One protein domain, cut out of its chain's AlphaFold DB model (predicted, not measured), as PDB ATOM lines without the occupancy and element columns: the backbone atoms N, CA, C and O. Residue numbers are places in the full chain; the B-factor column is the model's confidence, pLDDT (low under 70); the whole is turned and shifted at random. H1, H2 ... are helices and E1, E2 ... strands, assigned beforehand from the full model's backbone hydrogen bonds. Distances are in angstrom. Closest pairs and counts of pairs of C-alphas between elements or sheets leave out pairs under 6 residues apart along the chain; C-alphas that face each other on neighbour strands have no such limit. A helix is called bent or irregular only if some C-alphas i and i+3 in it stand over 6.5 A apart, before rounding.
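This is residues 6 to 34, 95 to 214 and 224 to 249 of the 294 residues of a protein of Kingdonia uniflora (UniProt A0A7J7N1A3). A strongly twisted sheet of six antiparallel strands forms the core, with H1 packed along one face and H2 on the opposite face. The small two-strand sheet E1 and E8 lies beside H1, H3 packs on the edge strand E6, and the long helix H4 crosses near E6, its residues 243 to 249 sticking out. The printed part has 175 residues, with four named helices and eight named strands in the order E1 H1 E2 E3 E4 E5 E6 H2 E7 E8 H3 H4; the class is mixed. The large sheet's order is E2, E7, E3, E4, E5, E6. The whole is compact, with a radius of gyration of the C-alphas of 15.9 A and spans of 48 by 40 by 34 A.

E1, residues 10 to 13, begins at C-alpha 10 (196.529, 134.247, 149.625). H1 is residues 20 to 29, 14.2 A long. E2 is residues 96 to 100, E3 118 to 123, E4 126 to 133 and 22.3 A long, E5 136 to 140, E6 148 to 150. H2, residues 152 to 165, is 20.6 A long and only just irregular: C-alphas 153 and 156 are 6.8 A apart. E7 is residues 168 to 174, 19.9 A long, and E8 192 to 195. H3 is residues 197 to 211, 21.7 A long. H4, residues 228 to 249, is 31.1 A long and ends at C-alpha 249 (190.262, 138.174, 126.200).

E3 to E6 form a meander, each strand the antiparallel neighbour of the one before, in three hairpins; within hydrogen-bond range are N 119 and O 130 at 2.8 A, N 133 and O 136 at 2.8 A, and N 139 and O 148 at 2.8 A. E7 is the antiparallel neighbour of E3, with N 120 and O 170 within hydrogen-bond range at 2.8 A, and of E2, with N 97 and O 173 within hydrogen-bond range at 2.8 A. H1 is on the sheet at a height of 7.8 A, over E3 and E4, along the strands; the closest C-alphas of H1 and E4 are those of Thr 24 and Phe 128, 5.2 A. H2 is on the opposite face, at a height of 9.2 A. The closest C-alphas of H3 and E6 are those of Met 148 and Gln 201, 6.9 A. H4 is near H2, H3 and E6. E1 and E8 are antiparallel, with N 10 and O 195 at 2.8 A. Every O i to N i+4 pair is within hydrogen-bond range in H1, H3 and H4, and 8 of 10 in H2.

The C-alphas of Thr 105 and Pro 214, the two farthest apart, are 50.8 A apart. Residues 35 to 94 and 215 to 223 are not printed, with gaps of 15.4 A and 20.0 A. The links E2 to E3 and E7 to E8 are long. The mean pLDDT of the printed part is 75.9; residues 102 to 113, 178 to 191, 208 to 214 and 224 to 244 are among those under 70.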
ATOM      1  N   ASN A   6     203.928 129.378 150.265       60.75
ATOM      2  CA  ASN A   6     202.631 128.749 150.576       60.75
ATOM      3  C   ASN A   6     201.863 128.157 149.371       60.75
ATOM      4  O   ASN A   6     200.635 128.092 149.379       60.75
ATOM      5  N   GLY A   7     202.557 127.748 148.302       67.88
ATOM      6  CA  GLY A   7     201.909 127.261 147.079       67.88
ATOM      7  C   GLY A   7     201.125 128.334 146.309       67.88
ATOM      8  O   GLY A   7     200.353 127.987 145.420       67.88
ATOM      9  N   GLY A   8     201.321 129.618 146.632       75.25
ATOM     10  CA  GLY A   8     200.598 130.747 146.040       75.25
ATOM     11  C   GLY A   8     199.203 130.995 146.570       75.25
ATOM     12  O   GLY A   8     198.425 131.687 145.920       75.25
ATOM     13  N   LEU A   9     198.895 130.454 147.745       85.44
ATOM     14  CA  LEU A   9     197.679 130.795 148.461       85.44
ATOM     15  C   LEU A   9     197.802 132.185 149.095       85.44
ATOM     16  O   LEU A   9     198.844 132.548 149.639       85.44
ATOM     17  N   LEU A  10     196.704 132.929 149.041       88.12
ATOM     18  CA  LEU A  10     196.529 134.247 149.625       88.12
ATOM     19  C   LEU A  10     195.805 134.090 150.957       88.12
ATOM     20  O   LEU A  10     194.696 133.551 150.998       88.12
ATOM     21  N   TYR A  11     196.415 134.560 152.038       89.31
ATOM     22  CA  TYR A  11     195.740 134.631 153.327       89.31
ATOM     23  C   TYR A  11     194.928 135.923 153.426       89.31
ATOM     24  O   TYR A  11     195.491 137.012 153.305       89.31
ATOM     25  N   HIS A  12     193.618 135.802 153.641       88.12
ATOM     26  CA  HIS A  12     192.690 136.929 153.740       88.12
ATOM     27  C   HIS A  12     191.845 136.839 154.997       88.12
ATOM     28  O   HIS A  12     191.163 135.834 155.183       88.12
ATOM     29  N   GLU A  13     191.834 137.893 155.809       86.88
ATOM     30  CA  GLU A  13     190.928 138.012 156.950       86.88
ATOM     31  C   GLU A  13     189.811 139.002 156.637       86.88
ATOM     32  O   GLU A  13     190.058 140.185 156.398       86.88
ATOM     33  N   SER A  14     188.569 138.514 156.651       83.44
ATOM     34  CA  SER A  14     187.405 139.390 156.550       83.44
ATOM     35  C   SER A  14     187.140 140.026 157.905       83.44
ATOM     36  O   SER A  14     187.043 139.340 158.926       83.44
ATOM     37  N   GLN A  15     187.000 141.345 157.898       76.88
ATOM     38  CA  GLN A  15     186.827 142.120 159.110       76.88
ATOM     39  C   GLN A  15     185.529 141.784 159.831       76.88
ATOM     40  O   GLN A  15     184.450 141.732 159.237       76.88
ATOM     41  N   VAL A  16     185.640 141.654 161.151       69.62
ATOM     42  CA  VAL A  16     184.506 141.621 162.072       69.62
ATOM     43  C   VAL A  16     184.684 142.768 163.066       69.62
ATOM     44  O   VAL A  16     185.729 142.881 163.701       69.62
ATOM     45  N   ALA A  17     183.667 143.625 163.209       73.00
ATOM     46  CA  ALA A  17     183.743 144.875 163.983       73.00
ATOM     47  C   ALA A  17     184.815 145.855 163.442       73.00
ATOM     48  O   ALA A  17     185.008 145.901 162.231       73.00
ATOM     49  N   LYS A  18     185.458 146.679 164.287       78.19
ATOM     50  CA  LYS A  18     186.502 147.645 163.876       78.19
ATOM     51  C   LYS A  18     187.938 147.114 164.009       78.19
ATOM     52  O   LYS A  18     188.885 147.865 164.193       78.19
ATOM     53  N   LEU A  19     188.132 145.804 163.890       83.88
ATOM     54  CA  LEU A  19     189.446 145.167 164.056       83.88
ATOM     55  C   LEU A  19     190.324 145.244 162.787       83.88
ATOM     56  O   LEU A  19     191.153 144.370 162.540       83.88
ATOM     57  N   CYS A  20     190.160 146.283 161.962       87.62
ATOM     58  CA  CYS A  20     190.847 146.436 160.671       87.62
ATOM     59  C   CYS A  20     192.380 146.419 160.812       87.62
ATOM     60  O   CYS A  20     193.071 145.817 159.991       87.62
ATOM     61  N   ALA A  21     192.920 146.987 161.893       88.38
ATOM     62  CA  ALA A  21     194.349 146.970 162.198       88.38
ATOM     63  C   ALA A  21     194.919 145.552 162.393       88.38
ATOM     64  O   ALA A  21     195.982 145.234 161.854       88.38
ATOM     65  N   LEU A  22     194.199 144.693 163.121       90.31
ATOM     66  CA  LEU A  22     194.585 143.299 163.349       90.31
ATOM     67  C   LEU A  22     194.637 142.537 162.021       90.31
ATOM     68  O   LEU A  22     195.659 141.945 161.670       90.31
ATOM     69  N   HIS A  23     193.548 142.622 161.254       89.88
ATOM     70  CA  HIS A  23     193.423 141.959 159.957       89.88
ATOM     71  C   HIS A  23     194.478 142.459 158.962       89.88
ATOM     72  O   HIS A  23     195.072 141.674 158.220       89.88
ATOM     73  N   THR A  24     194.786 143.757 158.994       91.12
ATOM     74  CA  THR A  24     195.859 144.369 158.203       91.12
ATOM     75  C   THR A  24     197.214 143.745 158.532       91.12
ATOM     76  O   THR A  24     197.936 143.355 157.622       91.12
ATOM     77  N   VAL A  25     197.575 143.591 159.808       91.38
ATOM     78  CA  VAL A  25     198.883 143.015 160.171       91.38
ATOM     79  C   VAL A  25     198.963 141.524 159.848       91.38
ATOM     80  O   VAL A  25     199.963 141.079 159.283       91.38
ATOM     81  N   ASN A  26     197.908 140.755 160.109       90.56
ATOM     82  CA  ASN A  26     197.876 139.328 159.775       90.56
ATOM     83  C   ASN A  26     197.965 139.079 158.258       90.56
ATOM     84  O   ASN A  26     198.696 138.195 157.804       90.56
ATOM     85  N   THR A  27     197.302 139.902 157.442       89.56
ATOM     86  CA  THR A  27     197.425 139.844 155.973       89.56
ATOM     87  C   THR A  27     198.801 140.312 155.489       89.56
ATOM     88  O   THR A  27     199.395 139.660 154.623       89.56
ATOM     89  N   VAL A  28     199.382 141.353 156.105       90.88
ATOM     90  CA  VAL A  28     200.774 141.789 155.862       90.88
ATOM     91  C   VAL A  28     201.780 140.710 156.220       90.88
ATOM     92  O   VAL A  28     202.830 140.680 155.590       90.88
ATOM     93  N   LEU A  29     201.477 139.805 157.151       89.19
ATOM     94  CA  LEU A  29     202.319 138.660 157.512       89.19
ATOM     95  C   LEU A  29     201.939 137.362 156.781       89.19
ATOM     96  O   LEU A  29     202.743 136.435 156.755       89.19
ATOM     97  N   GLN A  30     200.813 137.346 156.057       88.12
ATOM     98  CA  GLN A  30     200.250 136.176 155.369       88.12
ATOM     99  C   GLN A  30     200.037 134.992 156.324       88.12
ATOM    100  O   GLN A  30     200.454 133.867 156.051       88.12
ATOM    101  N   GLY A  31     199.369 135.250 157.450       87.00
ATOM    102  CA  GLY A  31     198.902 134.215 158.369       87.00
ATOM    103  C   GLY A  31     198.206 134.778 159.616       87.00
ATOM    104  O   GLY A  31     198.357 135.967 159.903       87.00
ATOM    105  N   PRO A  32     197.481 133.933 160.378       86.69
ATOM    106  CA  PRO A  32     196.881 134.292 161.666       86.69
ATOM    107  C   PRO A  32     197.977 134.394 162.729       86.69
ATOM    108  O   PRO A  32     198.177 133.488 163.538       86.69
ATOM    109  N   VAL A  33     198.778 135.452 162.661       86.00
ATOM    110  CA  VAL A  33     199.928 135.619 163.550       86.00
ATOM    111  C   VAL A  33     199.501 136.192 164.891       86.00
ATOM    112  O   VAL A  33     199.977 135.737 165.928       86.00
ATOM    113  N   PHE A  34     198.612 137.176 164.856       88.38
ATOM    114  CA  PHE A  34     198.114 137.857 166.032       88.38
ATOM    115  C   PHE A  34     196.637 137.552 166.245       88.38
ATOM    116  O   PHE A  34     195.851 137.445 165.299       88.38
ATOM    117  N   ASP A  95     211.139 141.767 162.693       88.62
ATOM    118  CA  ASP A  95     212.206 142.499 161.993       88.62
ATOM    119  C   ASP A  95     211.681 143.262 160.753       88.62
ATOM    120  O   ASP A  95     212.371 143.391 159.732       88.62
ATOM    121  N   LEU A  96     210.434 143.746 160.827       90.19
ATOM    122  CA  LEU A  96     209.809 144.583 159.808       90.19
ATOM    123  C   LEU A  96     209.722 146.031 160.295       90.19
ATOM    124  O   LEU A  96     209.281 146.323 161.405       90.19
ATOM    125  N   GLU A  97     210.119 146.953 159.428       89.31
ATOM    126  CA  GLU A  97     210.082 148.391 159.648       89.31
ATOM    127  C   GLU A  97     208.928 149.012 158.858       89.31
ATOM    128  O   GLU A  97     208.750 148.745 157.668       89.31
ATOM    129  N   VAL A  98     208.161 149.878 159.518       89.75
ATOM    130  CA  VAL A  98     207.031 150.603 158.927       89.75
ATOM    131  C   VAL A  98     207.425 152.064 158.735       89.75
ATOM    132  O   VAL A  98     207.543 152.823 159.702       89.75
ATOM    133  N   ILE A  99     207.609 152.468 157.481       88.06
ATOM    134  CA  ILE A  99     208.159 153.772 157.103       88.06
ATOM    135  C   ILE A  99     207.067 154.617 156.429       88.06
ATOM    136  O   ILE A  99     206.521 154.192 155.412       88.06
ATOM    137  N   PRO A 100     206.755 155.831 156.920       86.62
ATOM    138  CA  PRO A 100     205.807 156.723 156.259       86.62
ATOM    139  C   PRO A 100     206.266 157.113 154.850       86.62
ATOM    140  O   PRO A 100     207.392 157.582 154.640       86.62
ATOM    141  N   LEU A 101     205.362 156.974 153.885       75.81
ATOM    142  CA  LEU A 101     205.603 157.282 152.487       75.81
ATOM    143  C   LEU A 101     205.550 158.804 152.281       75.81
ATOM    144  O   LEU A 101     204.485 159.399 152.152       75.81
ATOM    145  N   GLY A 102     206.720 159.446 152.295       63.69
ATOM    146  CA  GLY A 102     206.852 160.910 152.276       63.69
ATOM    147  C   GLY A 102     208.008 161.457 153.119       63.69
ATOM    148  O   GLY A 102     208.243 162.664 153.130       63.69
ATOM    149  N   ASN A 103     208.754 160.591 153.814       55.16
ATOM    150  CA  ASN A 103     209.994 160.990 154.471       55.16
ATOM    151  C   ASN A 103     211.036 161.428 153.410       55.16
ATOM    152  O   ASN A 103     211.342 160.633 152.520       55.16
ATOM    153  N   PRO A 104     211.634 162.634 153.498       47.84
ATOM    154  CA  PRO A 104     212.664 163.108 152.562       47.84
ATOM    155  C   PRO A 104     213.945 162.258 152.541       47.84
ATOM    156  O   PRO A 104     214.801 162.472 151.689       47.84
ATOM    157  N   THR A 105     214.089 161.302 153.465       45.91
ATOM    158  CA  THR A 105     215.186 160.320 153.476       45.91
ATOM    159  C   THR A 105     214.987 159.208 152.430       45.91
ATOM    160  O   THR A 105     215.952 158.554 152.042       45.91
ATOM    161  N   ALA A 106     213.759 159.000 151.940       47.66
ATOM    162  CA  ALA A 106     213.490 158.168 150.771       47.66
ATOM    163  C   ALA A 106     213.729 159.021 149.518       47.66
ATOM    164  O   ALA A 106     212.837 159.709 149.019       47.66
ATOM    165  N   GLU A 107     214.986 159.059 149.080       40.28
ATOM    166  CA  GLU A 107     215.389 159.780 147.882       40.28
ATOM    167  C   GLU A 107     214.565 159.325 146.667       40.28
ATOM    168  O   GLU A 107     214.341 158.136 146.450       40.28
ATOM    169  N   THR A 108     214.163 160.307 145.854       41.28
ATOM    170  CA  THR A 108     213.362 160.215 144.619       41.28
ATOM    171  C   THR A 108     211.888 159.832 144.793       41.28
ATOM    172  O   THR A 108     211.538 158.729 145.181       41.28
ATOM    173  N   GLY A 109     210.998 160.766 144.429       48.53
ATOM    174  CA  GLY A 109     209.535 160.642 144.463       48.53
ATOM    175  C   GLY A 109     208.937 159.650 143.457       48.53
ATOM    176  O   GLY A 109     207.953 159.975 142.801       48.53
ATOM    177  N   HIS A 110     209.523 158.463 143.332       54.91
ATOM    178  CA  HIS A 110     208.968 157.337 142.601       54.91
ATOM    179  C   HIS A 110     209.032 156.101 143.497       54.91
ATOM    180  O   HIS A 110     210.091 155.747 144.007       54.91
ATOM    181  N   ILE A 111     207.884 155.471 143.726       62.44
ATOM    182  CA  ILE A 111     207.816 154.213 144.466       62.44
ATOM    183  C   ILE A 111     208.387 153.134 143.554       62.44
ATOM    184  O   ILE A 111     207.798 152.835 142.515       62.44
ATOM    185  N   ASN A 112     209.508 152.532 143.940       67.00
ATOM    186  CA  ASN A 112     210.004 151.342 143.262       67.00
ATOM    187  C   ASN A 112     209.158 150.137 143.692       67.00
ATOM    188  O   ASN A 112     209.515 149.403 144.607       67.00
ATOM    189  N   THR A 113     208.039 149.912 143.002       68.81
ATOM    190  CA  THR A 113     207.131 148.764 143.200       68.81
ATOM    191  C   THR A 113     207.840 147.398 143.112       68.81
ATOM    192  O   THR A 113     207.315 146.379 143.557       68.81
ATOM    193  N   ASP A 114     209.041 147.340 142.534       70.19
ATOM    194  CA  ASP A 114     209.842 146.116 142.475       70.19
ATOM    195  C   ASP A 114     210.618 145.825 143.767       70.19
ATOM    196  O   ASP A 114     210.837 144.653 144.074       70.19
ATOM    197  N   GLU A 115     211.000 146.860 144.519       76.81
ATOM    198  CA  GLU A 115     211.785 146.751 145.758       76.81
ATOM    199  C   GLU A 115     210.894 146.593 146.994       76.81
ATOM    200  O   GLU A 115     211.314 146.006 147.992       76.81
ATOM    201  N   GLU A 116     209.656 147.085 146.922       84.44
ATOM    202  CA  GLU A 116     208.701 147.012 148.023       84.44
ATOM    203  C   GLU A 116     207.878 145.720 148.000       84.44
ATOM    204  O   GLU A 116     207.547 145.173 146.944       84.44
ATOM    205  N   ILE A 117     207.515 145.244 149.194       86.81
ATOM    206  CA  ILE A 117     206.759 143.996 149.379       86.81
ATOM    207  C   ILE A 117     205.359 144.266 149.929       86.81
ATOM    208  O   ILE A 117     204.416 143.574 149.547       86.81
ATOM    209  N   ALA A 118     205.192 145.259 150.806       91.12
ATOM    210  CA  ALA A 118     203.884 145.602 151.345       91.12
ATOM    211  C   ALA A 118     203.745 147.095 151.669       91.12
ATOM    212  O   ALA A 118     204.706 147.771 152.043       91.12
ATOM    213  N   PHE A 119     202.513 147.579 151.565       91.56
ATOM    214  CA  PHE A 119     202.074 148.893 152.006       91.56
ATOM    215  C   PHE A 119     200.914 148.741 152.988       91.56
ATOM    216  O   PHE A 119     200.096 147.831 152.864       91.56
ATOM    217  N   ILE A 120     200.843 149.654 153.946       93.50
ATOM    218  CA  ILE A 120     199.722 149.828 154.863       93.50
ATOM    219  C   ILE A 120     199.124 151.199 154.579       93.50
ATOM    220  O   ILE A 120     199.841 152.201 154.542       93.50
ATOM    221  N   CYS A 121     197.819 151.240 154.370       91.44
ATOM    222  CA  CYS A 121     197.070 152.441 154.041       91.44
ATOM    223  C   CYS A 121     196.083 152.751 155.166       91.44
ATOM    224  O   CYS A 121     195.494 151.840 155.747       91.44
ATOM    225  N   HIS A 122     195.922 154.040 155.464       90.19
ATOM    226  CA  HIS A 122     195.014 154.517 156.498       90.19
ATOM    227  C   HIS A 122     194.247 155.767 156.095       90.19
ATOM    228  O   HIS A 122     194.841 156.758 155.642       90.19
ATOM    229  N   TRP A 123     192.940 155.732 156.346       84.31
ATOM    230  CA  TRP A 123     192.023 156.846 156.147       84.31
ATOM    231  C   TRP A 123     190.789 156.712 157.034       84.31
ATOM    232  O   TRP A 123     190.177 155.654 157.066       84.31
ATOM    233  N   GLN A 124     190.409 157.802 157.714       76.50
ATOM    234  CA  GLN A 124     189.158 157.922 158.487       76.50
ATOM    235  C   GLN A 124     188.818 156.679 159.337       76.50
ATOM    236  O   GLN A 124     187.697 156.186 159.287       76.50
ATOM    237  N   ASP A 125     189.797 156.194 160.107       80.06
ATOM    238  CA  ASP A 125     189.689 155.047 161.024       80.06
ATOM    239  C   ASP A 125     189.647 153.661 160.351       80.06
ATOM    240  O   ASP A 125     189.359 152.655 160.996       80.06
ATOM    241  N   HIS A 126     189.991 153.575 159.063       87.88
ATOM    242  CA  HIS A 126     190.140 152.306 158.355       87.88
ATOM    243  C   HIS A 126     191.595 152.016 157.997       87.88
ATOM    244  O   HIS A 126     192.297 152.872 157.452       87.88
ATOM    245  N   TRP A 127     192.029 150.788 158.283       90.62
ATOM    246  CA  TRP A 127     193.337 150.248 157.927       90.62
ATOM    247  C   TRP A 127     193.165 149.143 156.890       90.62
ATOM    248  O   TRP A 127     192.359 148.232 157.079       90.62
ATOM    249  N   PHE A 128     193.971 149.179 155.833       91.62
ATOM    250  CA  PHE A 128     194.115 148.039 154.934       91.62
ATOM    251  C   PHE A 128     195.554 147.867 154.467       91.62
ATOM    252  O   PHE A 128     196.382 148.776 154.587       91.62
ATOM    253  N   SER A 129     195.858 146.689 153.921       93.19
ATOM    254  CA  SER A 129     197.175 146.393 153.368       93.19
ATOM    255  C   SER A 129     197.138 146.100 151.875       93.19
ATOM    256  O   SER A 129     196.183 145.547 151.336       93.19
ATOM    257  N   ILE A 130     198.224 146.457 151.200       92.44
ATOM    258  CA  ILE A 130     198.509 146.068 149.823       92.44
ATOM    259  C   ILE A 130     199.794 145.258 149.880       92.44
ATOM    260  O   ILE A 130     200.829 145.790 150.273       92.44
ATOM    261  N   ARG A 131     199.754 143.976 149.516       91.19
ATOM    262  CA  ARG A 131     200.917 143.085 149.637       91.19
ATOM    263  C   ARG A 131     201.199 142.355 148.332       91.19
ATOM    264  O   ARG A 131     200.290 141.892 147.642       91.19
ATOM    265  N   LYS A 132     202.488 142.227 148.028       89.81
ATOM    266  CA  LYS A 132     203.025 141.394 146.961       89.81
ATOM    267  C   LYS A 132     203.121 139.949 147.447       89.81
ATOM    268  O   LYS A 132     203.796 139.661 148.438       89.81
ATOM    269  N   VAL A 133     202.459 139.036 146.746       87.31
ATOM    270  CA  VAL A 133     202.502 137.591 146.996       87.31
ATOM    271  C   VAL A 133     202.836 136.902 145.679       87.31
ATOM    272  O   VAL A 133     202.187 137.139 144.666       87.31
ATOM    273  N   ASN A 134     203.890 136.079 145.661       84.00
ATOM    274  CA  ASN A 134     204.383 135.407 144.449       84.00
ATOM    275  C   ASN A 134     204.658 136.338 143.247       84.00
ATOM    276  O   ASN A 134     204.512 135.939 142.095       84.00
ATOM    277  N   GLY A 135     205.085 137.574 143.507       84.69
ATOM    278  CA  GLY A 135     205.421 138.540 142.457       84.69
ATOM    279  C   GLY A 135     204.249 139.391 141.965       84.69
ATOM    280  O   GLY A 135     204.497 140.397 141.303       84.69
ATOM    281  N   GLU A 136     203.022 139.048 142.349       89.00
ATOM    282  CA  GLU A 136     201.803 139.780 142.010       89.00
ATOM    283  C   GLU A 136     201.288 140.575 143.209       89.00
ATOM    284  O   GLU A 136     201.520 140.198 144.359       89.00
ATOM    285  N   TRP A 137     200.608 141.692 142.953       91.19
ATOM    286  CA  TRP A 137     200.100 142.566 144.006       91.19
ATOM    287  C   TRP A 137     198.625 142.316 144.276       91.19
ATOM    288  O   TRP A 137     197.845 142.058 143.362       91.19
ATOM    289  N   TYR A 138     198.241 142.431 145.543       91.25
ATOM    290  CA  TYR A 138     196.859 142.278 145.968       91.25
ATOM    291  C   TYR A 138     196.507 143.331 147.019       91.25
ATOM    292  O   TYR A 138     197.308 143.618 147.912       91.25
ATOM    293  N   ASN A 139     195.307 143.893 146.909       92.44
ATOM    294  CA  ASN A 139     194.669 144.693 147.945       92.44
ATOM    295  C   ASN A 139     193.938 143.749 148.916       92.44
ATOM    296  O   ASN A 139     192.980 143.072 148.535       92.44
ATOM    297  N   PHE A 140     194.400 143.719 150.162       91.00
ATOM    298  CA  PHE A 140     193.835 142.961 151.275       91.00
ATOM    299  C   PHE A 140     192.986 143.872 152.170       91.00
ATOM    300  O   PHE A 140     193.146 143.911 153.391       91.00
ATOM    301  N   ASN A 141     192.075 144.626 151.562       89.38
ATOM    302  CA  ASN A 141     191.054 145.351 152.301       89.38
ATOM    303  C   ASN A 141     190.152 144.350 153.030       89.38
ATOM    304  O   ASN A 141     189.480 143.532 152.402       89.38
ATOM    305  N   SER A 142     190.140 144.405 154.360       85.44
ATOM    306  CA  SER A 142     189.383 143.479 155.206       85.44
ATOM    307  C   SER A 142     187.868 143.595 155.020       85.44
ATOM    308  O   SER A 142     187.135 142.668 155.362       85.44
ATOM    309  N   LEU A 143     187.394 144.706 154.449       85.94
ATOM    310  CA  LEU A 143     185.995 144.902 154.064       85.94
ATOM    311  C   LEU A 143     185.607 144.096 152.814       85.94
ATOM    312  O   LEU A 143     184.427 143.807 152.610       85.94
ATOM    313  N   ASN A 144     186.588 143.677 152.011       84.69
ATOM    314  CA  ASN A 144     186.344 142.904 150.802       84.69
ATOM    315  C   ASN A 144     186.137 141.421 151.139       84.69
ATOM    316  O   ASN A 144     186.731 140.857 152.064       84.69
ATOM    317  N   ALA A 145     185.297 140.751 150.348       84.56
ATOM    318  CA  ALA A 145     185.032 139.320 150.510       84.56
ATOM    319  C   ALA A 145     186.259 138.446 150.182       84.56
ATOM    320  O   ALA A 145     186.361 137.312 150.657       84.56
ATOM    321  N   ALA A 146     187.182 138.967 149.370       87.50
ATOM    322  CA  ALA A 146     188.449 138.341 149.017       87.50
ATOM    323  C   ALA A 146     189.487 139.404 148.588       87.50
ATOM    324  O   ALA A 146     189.095 140.533 148.283       87.50
ATOM    325  N   PRO A 147     190.788 139.055 148.525       89.12
ATOM    326  CA  PRO A 147     191.838 139.959 148.064       89.12
ATOM    327  C   PRO A 147     191.655 140.346 146.600       89.12
ATOM    328  O   PRO A 147     191.487 139.483 145.734       89.12
ATOM    329  N   MET A 148     191.741 141.640 146.310       87.62
ATOM    330  CA  MET A 148     191.610 142.157 144.952       87.62
ATOM    331  C   MET A 148     192.967 142.195 144.267       87.62
ATOM    332  O   MET A 148     193.919 142.763 144.790       87.62
ATOM    333  N   TYR A 149     193.061 141.584 143.090       89.81
ATOM    334  CA  TYR A 149     194.286 141.601 142.301       89.81
ATOM    335  C   TYR A 149     194.602 143.017 141.809       89.81
ATOM    336  O   TYR A 149     193.741 143.701 141.262       89.81
ATOM    337  N   LEU A 150     195.857 143.425 141.967       87.69
ATOM    338  CA  LEU A 150     196.401 144.681 141.482       87.69
ATOM    339  C   LEU A 150     197.520 144.390 140.486       87.69
ATOM    340  O   LEU A 150     198.543 143.793 140.817       87.69
ATOM    341  N   SER A 151     197.357 144.871 139.257       85.06
ATOM    342  CA  SER A 151     198.417 144.795 138.254       85.06
ATOM    343  C   SER A 151     199.641 145.588 138.712       85.06
ATOM    344  O   SER A 151     199.523 146.734 139.153       85.06
ATOM    345  N   LYS A 152     200.843 145.031 138.527       83.38
ATOM    346  CA  LYS A 152     202.117 145.715 138.830       83.38
ATOM    347  C   LYS A 152     202.248 147.103 138.188       83.38
ATOM    348  O   LYS A 152     202.933 147.965 138.728       83.38
ATOM    349  N   PHE A 153     201.598 147.314 137.041       82.00
ATOM    350  CA  PHE A 153     201.605 148.591 136.323       82.00
ATOM    351  C   PHE A 153     200.662 149.627 136.948       82.00
ATOM    352  O   PHE A 153     200.828 150.821 136.713       82.00
ATOM    353  N   HIS A 154     199.703 149.178 137.759       82.06
ATOM    354  CA  HIS A 154     198.692 150.012 138.399       82.06
ATOM    355  C   HIS A 154     198.985 150.327 139.857       82.06
ATOM    356  O   HIS A 154     198.508 151.344 140.342       82.06
ATOM    357  N   VAL A 155     199.801 149.530 140.549       86.50
ATOM    358  CA  VAL A 155     200.114 149.764 141.969       86.50
ATOM    359  C   VAL A 155     200.686 151.160 142.204       86.50
ATOM    360  O   VAL A 155     200.245 151.846 143.115       86.50
ATOM    361  N   SER A 156     201.619 151.625 141.369       84.69
ATOM    362  CA  SER A 156     202.197 152.967 141.522       84.69
ATOM    363  C   SER A 156     201.134 154.063 141.393       84.69
ATOM    364  O   SER A 156     201.021 154.914 142.272       84.69
ATOM    365  N   ALA A 157     200.310 153.997 140.344       85.06
ATOM    366  CA  ALA A 157     199.218 154.937 140.109       85.06
ATOM    367  C   ALA A 157     198.148 154.878 141.209       85.06
ATOM    368  O   ALA A 157     197.629 155.916 141.621       85.06
ATOM    369  N   TYR A 158     197.844 153.682 141.715       86.19
ATOM    370  CA  TYR A 158     196.914 153.471 142.817       86.19
ATOM    371  C   TYR A 158     197.427 154.134 144.097       86.19
ATOM    372  O   TYR A 158     196.733 154.963 144.681       86.19
ATOM    373  N   ILE A 159     198.682 153.879 144.481       87.06
ATOM    374  CA  ILE A 159     199.285 154.509 145.661       87.06
ATOM    375  C   ILE A 159     199.356 156.034 145.506       87.06
ATOM    376  O   ILE A 159     199.059 156.761 146.453       87.06
ATOM    377  N   ASP A 160     199.726 156.547 144.333       84.81
ATOM    378  CA  ASP A 160     199.768 157.993 144.099       84.81
ATOM    379  C   ASP A 160     198.369 158.632 144.134       84.81
ATOM    380  O   ASP A 160     198.222 159.754 144.624       84.81
ATOM    381  N   SER A 161     197.332 157.905 143.709       86.19
ATOM    382  CA  SER A 161     195.934 158.338 143.837       86.19
ATOM    383  C   SER A 161     195.504 158.408 145.303       86.19
ATOM    384  O   SER A 161     194.944 159.420 145.724       86.19
ATOM    385  N   LEU A 162     195.851 157.395 146.108       86.69
ATOM    386  CA  LEU A 162     195.615 157.396 147.555       86.69
ATOM    387  C   LEU A 162     196.331 158.578 148.232       86.69
ATOM    388  O   LEU A 162     195.717 159.329 148.992       86.69
ATOM    389  N   LYS A 163     197.605 158.835 147.897       85.12
ATOM    390  CA  LYS A 163     198.324 160.022 148.399       85.12
ATOM    391  C   LYS A 163     197.615 161.318 148.024       85.12
ATOM    392  O   LYS A 163     197.486 162.204 148.865       85.12
ATOM    393  N   GLY A 164     197.169 161.442 146.771       82.25
ATOM    394  CA  GLY A 164     196.455 162.618 146.270       82.25
ATOM    395  C   GLY A 164     195.121 162.855 146.981       82.25
ATOM    396  O   GLY A 164     194.751 164.004 147.220       82.25
ATOM    397  N   ALA A 165     194.442 161.779 147.379       84.25
ATOM    398  CA  ALA A 165     193.237 161.825 148.201       84.25
ATOM    399  C   ALA A 165     193.519 162.162 149.682       84.25
ATOM    400  O   ALA A 165     192.590 162.500 150.411       84.25
ATOM    401  N   GLY A 166     194.785 162.151 150.114       85.44
ATOM    402  CA  GLY A 166     195.216 162.510 151.470       85.44
ATOM    403  C   GLY A 166     195.432 161.319 152.404       85.44
ATOM    404  O   GLY A 166     195.518 161.505 153.619       85.44
ATOM    405  N   TRP A 167     195.509 160.103 151.863       88.19
ATOM    406  CA  TRP A 167     195.735 158.895 152.646       88.19
ATOM    407  C   TRP A 167     197.107 158.898 153.311       88.19
ATOM    408  O   TRP A 167     198.109 159.315 152.723       88.19
ATOM    409  N   SER A 168     197.156 158.372 154.534       89.19
ATOM    410  CA  SER A 168     198.424 158.065 155.192       89.19
ATOM    411  C   SER A 168     198.881 156.692 154.728       89.19
ATOM    412  O   SER A 168     198.198 155.697 154.955       89.19
ATOM    413  N   ILE A 169     200.020 156.643 154.045       90.00
ATOM    414  CA  ILE A 169     200.550 155.411 153.463       90.00
ATOM    415  C   ILE A 169     201.895 155.119 154.104       90.00
ATOM    416  O   ILE A 169     202.737 156.008 154.239       90.00
ATOM    417  N   PHE A 170     202.097 153.866 154.482       91.12
ATOM    418  CA  PHE A 170     203.310 153.377 155.108       91.12
ATOM    419  C   PHE A 170     203.845 152.200 154.306       91.12
ATOM    420  O   PHE A 170     203.106 151.295 153.934       91.12
ATOM    421  N   THR A 171     205.137 152.208 154.038       90.69
ATOM    422  CA  THR A 171     205.843 151.115 153.386       90.69
ATOM    423  C   THR A 171     206.400 150.177 154.444       90.69
ATOM    424  O   THR A 171     207.026 150.638 155.399       90.69
ATOM    425  N   VAL A 172     206.194 148.873 154.272       90.06
ATOM    426  CA  VAL A 172     206.719 147.847 155.176       90.06
ATOM    427  C   VAL A 172     207.936 147.193 154.529       90.06
ATOM    428  O   VAL A 172     207.819 146.528 153.499       90.06
ATOM    429  N   ARG A 173     209.109 147.382 155.140       87.50
ATOM    430  CA  ARG A 173     210.388 146.828 154.675       87.50
ATOM    431  C   ARG A 173     210.959 145.874 155.707       87.50
ATOM    432  O   ARG A 173     210.819 146.093 156.900       87.50
ATOM    433  N   GLY A 174     211.650 144.838 155.254       84.25
ATOM    434  CA  GLY A 174     212.335 143.898 156.134       84.25
ATOM    435  C   GLY A 174     212.279 142.482 155.593       84.25
ATOM    436  O   GLY A 174     212.063 142.264 154.398       84.25
ATOM    437  N   LYS A 175     212.507 141.509 156.474       82.56
ATOM    438  CA  LYS A 175     212.556 140.102 156.090       82.56
ATOM    439  C   LYS A 175     211.190 139.446 156.272       82.56
ATOM    440  O   LYS A 175     210.871 138.932 157.337       82.56
ATOM    441  N   PHE A 176     210.406 139.429 155.202       80.69
ATOM    442  CA  PHE A 176     209.119 138.745 155.206       80.69
ATOM    443  C   PHE A 176     209.292 137.234 155.338       80.69
ATOM    444  O   PHE A 176     210.215 136.632 154.788       80.69
ATOM    445  N   ILE A 177     208.357 136.622 156.057       73.00
ATOM    446  CA  ILE A 177     208.214 135.175 156.069       73.00
ATOM    447  C   ILE A 177     207.434 134.780 154.821       73.00
ATOM    448  O   ILE A 177     206.335 135.275 154.559       73.00
ATOM    449  N   GLU A 178     208.053 133.908 154.035       62.34
ATOM    450  CA  GLU A 178     207.510 133.384 152.783       62.34
ATOM    451  C   GLU A 178     206.672 132.115 153.010       62.34
ATOM    452  O   GLU A 178     205.793 131.798 152.216       62.34
ATOM    453  N   GLU A 179     206.884 131.404 154.117       59.56
ATOM    454  CA  GLU A 179     206.190 130.151 154.409       59.56
ATOM    455  C   GLU A 179     205.519 130.215 155.783       59.56
ATOM    456  O   GLU A 179     206.189 130.220 156.817       59.56
ATOM    457  N   TYR A 180     204.185 130.239 155.795       62.03
ATOM    458  CA  TYR A 180     203.410 129.975 157.001       62.03
ATOM    459  C   TYR A 180     202.919 128.528 156.905       62.03
ATOM    460  O   TYR A 180     202.219 128.196 155.944       62.03
ATOM    461  N   PRO A 181     203.266 127.635 157.851       56.34
ATOM    462  CA  PRO A 181     202.781 126.266 157.810       56.34
ATOM    463  C   PRO A 181     201.253 126.298 157.818       56.34
ATOM    464  O   PRO A 181     200.645 126.709 158.804       56.34
ATOM    465  N   THR A 182     200.625 125.860 156.728       53.78
ATOM    466  CA  THR A 182     199.172 125.682 156.613       53.78
ATOM    467  C   THR A 182     198.728 124.500 157.482       53.78
ATOM    468  O   THR A 182     198.224 123.486 157.011       53.78
ATOM    469  N   SER A 183     198.963 124.586 158.790       45.38
ATOM    470  CA  SER A 183     198.425 123.644 159.760       45.38
ATOM    471  C   SER A 183     196.956 123.996 159.952       45.38
ATOM    472  O   SER A 183     196.627 125.048 160.491       45.38
ATOM    473  N   SER A 184     196.056 123.132 159.479       45.06
ATOM    474  CA  SER A 184     194.601 123.332 159.508       45.06
ATOM    475  C   SER A 184     193.988 123.227 160.922       45.06
ATOM    476  O   SER A 184     192.908 122.656 161.083       45.06
ATOM    477  N   ALA A 185     194.694 123.668 161.966       40.16
ATOM    478  CA  ALA A 185     194.443 123.209 163.329       40.16
ATOM    479  C   ALA A 185     193.626 124.153 164.225       40.16
ATOM    480  O   ALA A 185     193.016 123.638 165.155       40.16
ATOM    481  N   ASP A 186     193.496 125.453 163.943       44.19
ATOM    482  CA  ASP A 186     192.786 126.370 164.857       44.19
ATOM    483  C   ASP A 186     191.575 127.057 164.210       44.19
ATOM    484  O   ASP A 186     191.457 128.274 164.111       44.19
ATOM    485  N   ALA A 187     190.592 126.241 163.823       44.78
ATOM    486  CA  ALA A 187     189.297 126.673 163.284       44.78
ATOM    487  C   ALA A 187     188.371 127.376 164.309       44.78
ATOM    488  O   ALA A 187     187.177 127.523 164.061       44.78
ATOM    489  N   SER A 188     188.887 127.780 165.474       47.31
ATOM    490  CA  SER A 188     188.060 128.281 166.583       47.31
ATOM    491  C   SER A 188     188.034 129.812 166.692       47.31
ATOM    492  O   SER A 188     187.135 130.349 167.330       47.31
ATOM    493  N   GLN A 189     188.980 130.512 166.052       50.84
ATOM    494  CA  GLN A 189     189.068 131.986 165.995       50.84
ATOM    495  C   GLN A 189     189.517 132.491 164.609       50.84
ATOM    496  O   GLN A 189     190.115 133.554 164.479       50.84
ATOM    497  N   CYS A 190     189.283 131.711 163.552       58.50
ATOM    498  CA  CYS A 190     189.853 132.001 162.242       58.50
ATOM    499  C   CYS A 190     188.993 133.037 161.500       58.50
ATOM    500  O   CYS A 190     188.069 132.674 160.775       58.50
ATOM    501  N   PHE A 191     189.296 134.327 161.678       68.88
ATOM    502  CA  PHE A 191     188.807 135.394 160.787       68.88
ATOM    503  C   PHE A 191     189.322 135.211 159.351       68.88
ATOM    504  O   PHE A 191     188.758 135.757 158.403       68.88
ATOM    505  N   GLY A 192     190.396 134.430 159.199       78.44
ATOM    506  CA  GLY A 192     191.082 134.230 157.940       78.44
ATOM    507  C   GLY A 192     190.707 132.987 157.155       78.44
ATOM    508  O   GLY A 192     190.419 131.924 157.703       78.44
ATOM    509  N   GLN A 193     190.811 133.121 155.843       86.00
ATOM    510  CA  GLN A 193     190.703 132.059 154.857       86.00
ATOM    511  C   GLN A 193     191.921 132.085 153.930       86.00
ATOM    512  O   GLN A 193     192.485 133.141 153.644       86.00
ATOM    513  N   TRP A 194     192.318 130.911 153.448       87.38
ATOM    514  CA  TRP A 194     193.323 130.776 152.398       87.38
ATOM    515  C   TRP A 194     192.613 130.618 151.059       87.38
ATOM    516  O   TRP A 194     191.815 129.696 150.892       87.38
ATOM    517  N   LEU A 195     192.904 131.503 150.113       86.44
ATOM    518  CA  LEU A 195     192.282 131.531 148.793       86.44
ATOM    519  C   LEU A 195     193.339 131.354 147.710       86.44
ATOM    520  O   LEU A 195     194.438 131.893 147.821       86.44
ATOM    521  N   SER A 196     193.019 130.632 146.637       88.62
ATOM    522  CA  SER A 196     193.822 130.748 145.418       88.62
ATOM    523  C   SER A 196     193.548 132.106 144.749       88.62
ATOM    524  O   SER A 196     192.464 132.672 144.940       88.62
ATOM    525  N   PRO A 197     194.474 132.648 143.940       86.81
ATOM    526  CA  PRO A 197     194.224 133.875 143.185       86.81
ATOM    527  C   PRO A 197     192.971 133.786 142.300       86.81
ATOM    528  O   PRO A 197     192.210 134.748 142.192       86.81
ATOM    529  N   GLU A 198     192.704 132.618 141.711       85.94
ATOM    530  CA  GLU A 198     191.507 132.372 140.901       85.94
ATOM    531  C   GLU A 198     190.234 132.340 141.754       85.94
ATOM    532  O   GLU A 198     189.196 132.850 141.332       85.94
ATOM    533  N   ASP A 199     190.293 131.758 142.955       87.06
ATOM    534  CA  ASP A 199     189.179 131.769 143.906       87.06
ATOM    535  C   ASP A 199     188.857 133.190 144.361       87.06
ATOM    536  O   ASP A 199     187.691 133.587 144.325       87.06
ATOM    537  N   ALA A 200     189.878 133.977 144.703       87.38
ATOM    538  CA  ALA A 200     189.716 135.365 145.111       87.38
ATOM    539  C   ALA A 200     189.035 136.204 144.017       87.38
ATOM    540  O   ALA A 200     188.028 136.868 144.272       87.38
ATOM    541  N   GLN A 201     189.498 136.084 142.768       85.81
ATOM    542  CA  GLN A 201     188.870 136.754 141.625       85.81
ATOM    543  C   GLN A 201     187.422 136.303 141.398       85.81
ATOM    544  O   GLN A 201     186.562 137.125 141.080       85.81
ATOM    545  N   ARG A 202     187.127 135.005 141.544       85.75
ATOM    546  CA  ARG A 202     185.753 134.496 141.408       85.75
ATOM    547  C   ARG A 202     184.830 135.058 142.483       85.75
ATOM    548  O   ARG A 202     183.701 135.419 142.157       85.75
ATOM    549  N   ILE A 203     185.301 135.134 143.726       85.69
ATOM    550  CA  ILE A 203     184.525 135.665 144.851       85.69
ATOM    551  C   ILE A 203     184.189 137.136 144.599       85.69
ATOM    552  O   ILE A 203     183.009 137.480 144.615       85.69
ATOM    553  N   ILE A 204     185.177 137.966 144.249       84.62
ATOM    554  CA  ILE A 204     184.964 139.394 143.950       84.62
ATOM    555  C   ILE A 204     183.948 139.576 142.819       84.62
ATOM    556  O   ILE A 204     182.928 140.239 143.002       84.62
ATOM    557  N   LYS A 205     184.151 138.892 141.684       83.00
ATOM    558  CA  LYS A 205     183.231 138.953 140.534       83.00
ATOM    559  C   LYS A 205     181.803 138.551 140.919       83.00
ATOM    560  O   LYS A 205     180.831 139.123 140.427       83.00
ATOM    561  N   SER A 206     181.654 137.565 141.807       80.88
ATOM    562  CA  SER A 206     180.339 137.122 142.274       80.88
ATOM    563  C   SER A 206     179.658 138.130 143.207       80.88
ATOM    564  O   SER A 206     178.450 138.325 143.088       80.88
ATOM    565  N   CYS A 207     180.409 138.807 144.079       76.50
ATOM    566  CA  CYS A 207     179.883 139.836 144.977       76.50
ATOM    567  C   CYS A 207     179.341 141.042 144.198       76.50
ATOM    568  O   CYS A 207     178.209 141.464 144.449       76.50
ATOM    569  N   ASN A 208     180.075 141.503 143.184       67.50
ATOM    570  CA  ASN A 208     179.680 142.657 142.370       67.50
ATOM    571  C   ASN A 208     178.399 142.363 141.568       67.50
ATOM    572  O   ASN A 208     177.474 143.173 141.514       67.50
ATOM    573  N   SER A 209     178.276 141.142 141.033       62.69
ATOM    574  CA  SER A 209     177.078 140.715 140.298       62.69
ATOM    575  C   SER A 209     175.825 140.610 141.188       62.69
ATOM    576  O   SER A 209     174.703 140.806 140.716       62.69
ATOM    577  N   ILE A 210     175.996 140.335 142.488       55.72
ATOM    578  CA  ILE A 210     174.898 140.287 143.467       55.72
ATOM    579  C   ILE A 210     174.439 141.703 143.849       55.72
ATOM    580  O   ILE A 210     173.230 141.938 143.933       55.72
ATOM    581  N   GLN A 211     175.367 142.654 144.010       52.62
ATOM    582  CA  GLN A 211     175.056 144.061 144.301       52.62
ATOM    583  C   GLN A 211     174.275 144.749 143.164       52.62
ATOM    584  O   GLN A 211     173.459 145.633 143.425       52.62
ATOM    585  N   SER A 212     174.401 144.279 141.916       43.91
ATOM    586  CA  SER A 212     173.627 144.793 140.772       43.91
ATOM    587  C   SER A 212     172.146 144.363 140.738       43.91
ATOM    588  O   SER A 212     171.410 144.771 139.835       43.91
ATOM    589  N   THR A 213     171.667 143.540 141.685       34.81
ATOM    590  CA  THR A 213     170.256 143.103 141.732       34.81
ATOM    591  C   THR A 213     169.498 143.710 142.920       34.81
ATOM    592  O   THR A 213     169.794 143.395 144.073       34.81
ATOM    593  N   PRO A 214     168.467 144.554 142.700       42.31
ATOM    594  CA  PRO A 214     167.693 145.110 143.796       42.31
ATOM    595  C   PRO A 214     166.706 144.055 144.307       42.31
ATOM    596  O   PRO A 214     165.771 143.673 143.600       42.31
ATOM    597  N   GLN A 224     180.311 146.632 159.343       44.03
ATOM    598  CA  GLN A 224     180.188 148.072 159.154       44.03
ATOM    599  C   GLN A 224     180.134 148.379 157.655       44.03
ATOM    600  O   GLN A 224     180.825 147.708 156.886       44.03
ATOM    601  N   PRO A 225     179.309 149.352 157.229       38.75
ATOM    602  CA  PRO A 225     179.356 149.807 155.854       38.75
ATOM    603  C   PRO A 225     180.757 150.381 155.594       38.75
ATOM    604  O   PRO A 225     181.219 151.193 156.405       38.75
ATOM    605  N   PRO A 226     181.434 149.968 154.512       49.19
ATOM    606  CA  PRO A 226     182.625 150.650 154.035       49.19
ATOM    607  C   PRO A 226     182.373 152.152 153.907       49.19
ATOM    608  O   PRO A 226     181.240 152.599 153.692       49.19
ATOM    609  N   SER A 227     183.429 152.955 154.030       49.19
ATOM    610  CA  SER A 227     183.319 154.364 153.665       49.19
ATOM    611  C   SER A 227     182.851 154.456 152.206       49.19
ATOM    612  O   SER A 227     183.385 153.726 151.368       49.19
ATOM    613  N   PRO A 228     181.922 155.367 151.852       47.03
ATOM    614  CA  PRO A 228     181.502 155.570 150.462       47.03
ATOM    615  C   PRO A 228     182.674 155.846 149.512       47.03
ATOM    616  O   PRO A 228     182.558 155.646 148.310       47.03
ATOM    617  N   TYR A 229     183.797 156.328 150.052       49.12
ATOM    618  CA  TYR A 229     185.023 156.537 149.294       49.12
ATOM    619  C   TYR A 229     185.790 155.239 149.026       49.12
ATOM    620  O   TYR A 229     186.333 155.127 147.938       49.12
ATOM    621  N   ASP A 230     185.805 154.276 149.954       55.59
ATOM    622  CA  ASP A 230     186.462 152.973 149.756       55.59
ATOM    623  C   ASP A 230     185.688 152.121 148.751       55.59
ATOM    624  O   ASP A 230     186.286 151.563 147.839       55.59
ATOM    625  N   GLU A 231     184.356 152.091 148.875       57.91
ATOM    626  CA  GLU A 231     183.474 151.406 147.921       57.91
ATOM    627  C   GLU A 231     183.602 152.000 146.519       57.91
ATOM    628  O   GLU A 231     183.845 151.262 145.573       57.91
ATOM    629  N   GLN A 232     183.521 153.329 146.379       57.50
ATOM    630  CA  GLN A 232     183.613 153.965 145.065       57.50
ATOM    631  C   GLN A 232     184.995 153.772 144.421       57.50
ATOM    632  O   GLN A 232     185.074 153.563 143.216       57.50
ATOM    633  N   PHE A 233     186.091 153.830 145.191       57.94
ATOM    634  CA  PHE A 233     187.437 153.658 144.629       57.94
ATOM    635  C   PHE A 233     187.753 152.200 144.281       57.94
ATOM    636  O   PHE A 233     188.411 151.955 143.268       57.94
ATOM    637  N   ASP A 234     187.307 151.242 145.101       64.25
ATOM    638  CA  ASP A 234     187.439 149.816 144.790       64.25
ATOM    639  C   ASP A 234     186.517 149.431 143.615       64.25
ATOM    640  O   ASP A 234     186.925 148.628 142.776       64.25
ATOM    641  N   GLU A 235     185.331 150.042 143.477       65.38
ATOM    642  CA  GLU A 235     184.462 149.903 142.296       65.38
ATOM    643  C   GLU A 235     185.117 150.469 141.030       65.38
ATOM    644  O   GLU A 235     185.193 149.755 140.031       65.38
ATOM    645  N   ASP A 236     185.640 151.700 141.069       64.25
ATOM    646  CA  ASP A 236     186.316 152.331 139.928       64.25
ATOM    647  C   ASP A 236     187.545 151.505 139.494       64.25
ATOM    648  O   ASP A 236     187.802 151.296 138.304       64.25
ATOM    649  N   LEU A 237     188.309 150.982 140.460       65.38
ATOM    650  CA  LEU A 237     189.435 150.090 140.198       65.38
ATOM    651  C   LEU A 237     188.970 148.746 139.620       65.38
ATOM    652  O   LEU A 237     189.608 148.217 138.708       65.38
ATOM    653  N   ASN A 238     187.864 148.196 140.119       65.94
ATOM    654  CA  ASN A 238     187.300 146.956 139.608       65.94
ATOM    655  C   ASN A 238     186.746 147.120 138.183       65.94
ATOM    656  O   ASN A 238     186.962 146.237 137.358       65.94
ATOM    657  N   GLU A 239     186.102 148.244 137.857       69.94
ATOM    658  CA  GLU A 239     185.650 148.563 136.495       69.94
ATOM    659  C   GLU A 239     186.840 148.642 135.525       69.94
ATOM    660  O   GLU A 239     186.799 148.073 134.432       69.94
ATOM    661  N   LEU A 240     187.948 149.261 135.950       63.69
ATOM    662  CA  LEU A 240     189.187 149.287 135.168       63.69
ATOM    663  C   LEU A 240     189.778 147.885 134.961       63.69
ATOM    664  O   LEU A 240     190.190 147.556 133.849       63.69
ATOM    665  N   LEU A 241     189.798 147.047 135.999       64.31
ATOM    666  CA  LEU A 241     190.286 145.668 135.899       64.31
ATOM    667  C   LEU A 241     189.394 144.810 134.993       64.31
ATOM    668  O   LEU A 241     189.907 144.000 134.225       64.31
ATOM    669  N   GLU A 242     188.071 144.976 135.054       67.94
ATOM    670  CA  GLU A 242     187.130 144.281 134.169       67.94
ATOM    671  C   GLU A 242     187.330 144.677 132.706       67.94
ATOM    672  O   GLU A 242     187.351 143.798 131.838       67.94
ATOM    673  N   PHE A 243     187.554 145.968 132.445       62.47
ATOM    674  CA  PHE A 243     187.851 146.478 131.111       62.47
ATOM    675  C   PHE A 243     189.140 145.865 130.534       62.47
ATOM    676  O   PHE A 243     189.145 145.384 129.400       62.47
ATOM    677  N   GLU A 244     190.218 145.789 131.324       62.72
ATOM    678  CA  GLU A 244     191.465 145.137 130.894       62.72
ATOM    679  C   GLU A 244     191.291 143.635 130.626       62.72
ATOM    680  O   GLU A 244     191.845 143.099 129.662       62.72
ATOM    681  N   ASP A 245     190.517 142.945 131.467       70.06
ATOM    682  CA  ASP A 245     190.271 141.505 131.360       70.06
ATOM    683  C   ASP A 245     189.431 141.175 130.108       70.06
ATOM    684  O   ASP A 245     189.594 140.106 129.508       70.06
ATOM    685  N   GLU A 246     188.528 142.073 129.699       75.69
ATOM    686  CA  GLU A 246     187.741 141.962 128.467       75.69
ATOM    687  C   GLU A 246     188.591 142.233 127.219       75.69
ATOM    688  O   GLU A 246     188.602 141.403 126.304       75.69
ATOM    689  N   ASP A 247     189.366 143.320 127.206       74.62
ATOM    690  CA  ASP A 247     190.252 143.664 126.090       74.62
ATOM    691  C   ASP A 247     191.326 142.590 125.865       74.62
ATOM    692  O   ASP A 247     191.595 142.187 124.725       74.62
ATOM    693  N   LEU A 248     191.899 142.042 126.943       74.50
ATOM    694  CA  LEU A 248     192.865 140.948 126.857       74.50
ATOM    695  C   LEU A 248     192.223 139.672 126.296       74.50
ATOM    696  O   LEU A 248     192.797 139.021 125.415       74.50
ATOM    697  N   LYS A 249     191.012 139.319 126.748       76.81
ATOM    698  CA  LYS A 249     190.262 138.174 126.200       76.81
ATOM    699  C   LYS A 249     189.912 138.382 124.733       76.81
ATOM    700  O   LYS A 249     190.041 137.440 123.950       76.81
TER     701      LYS A 249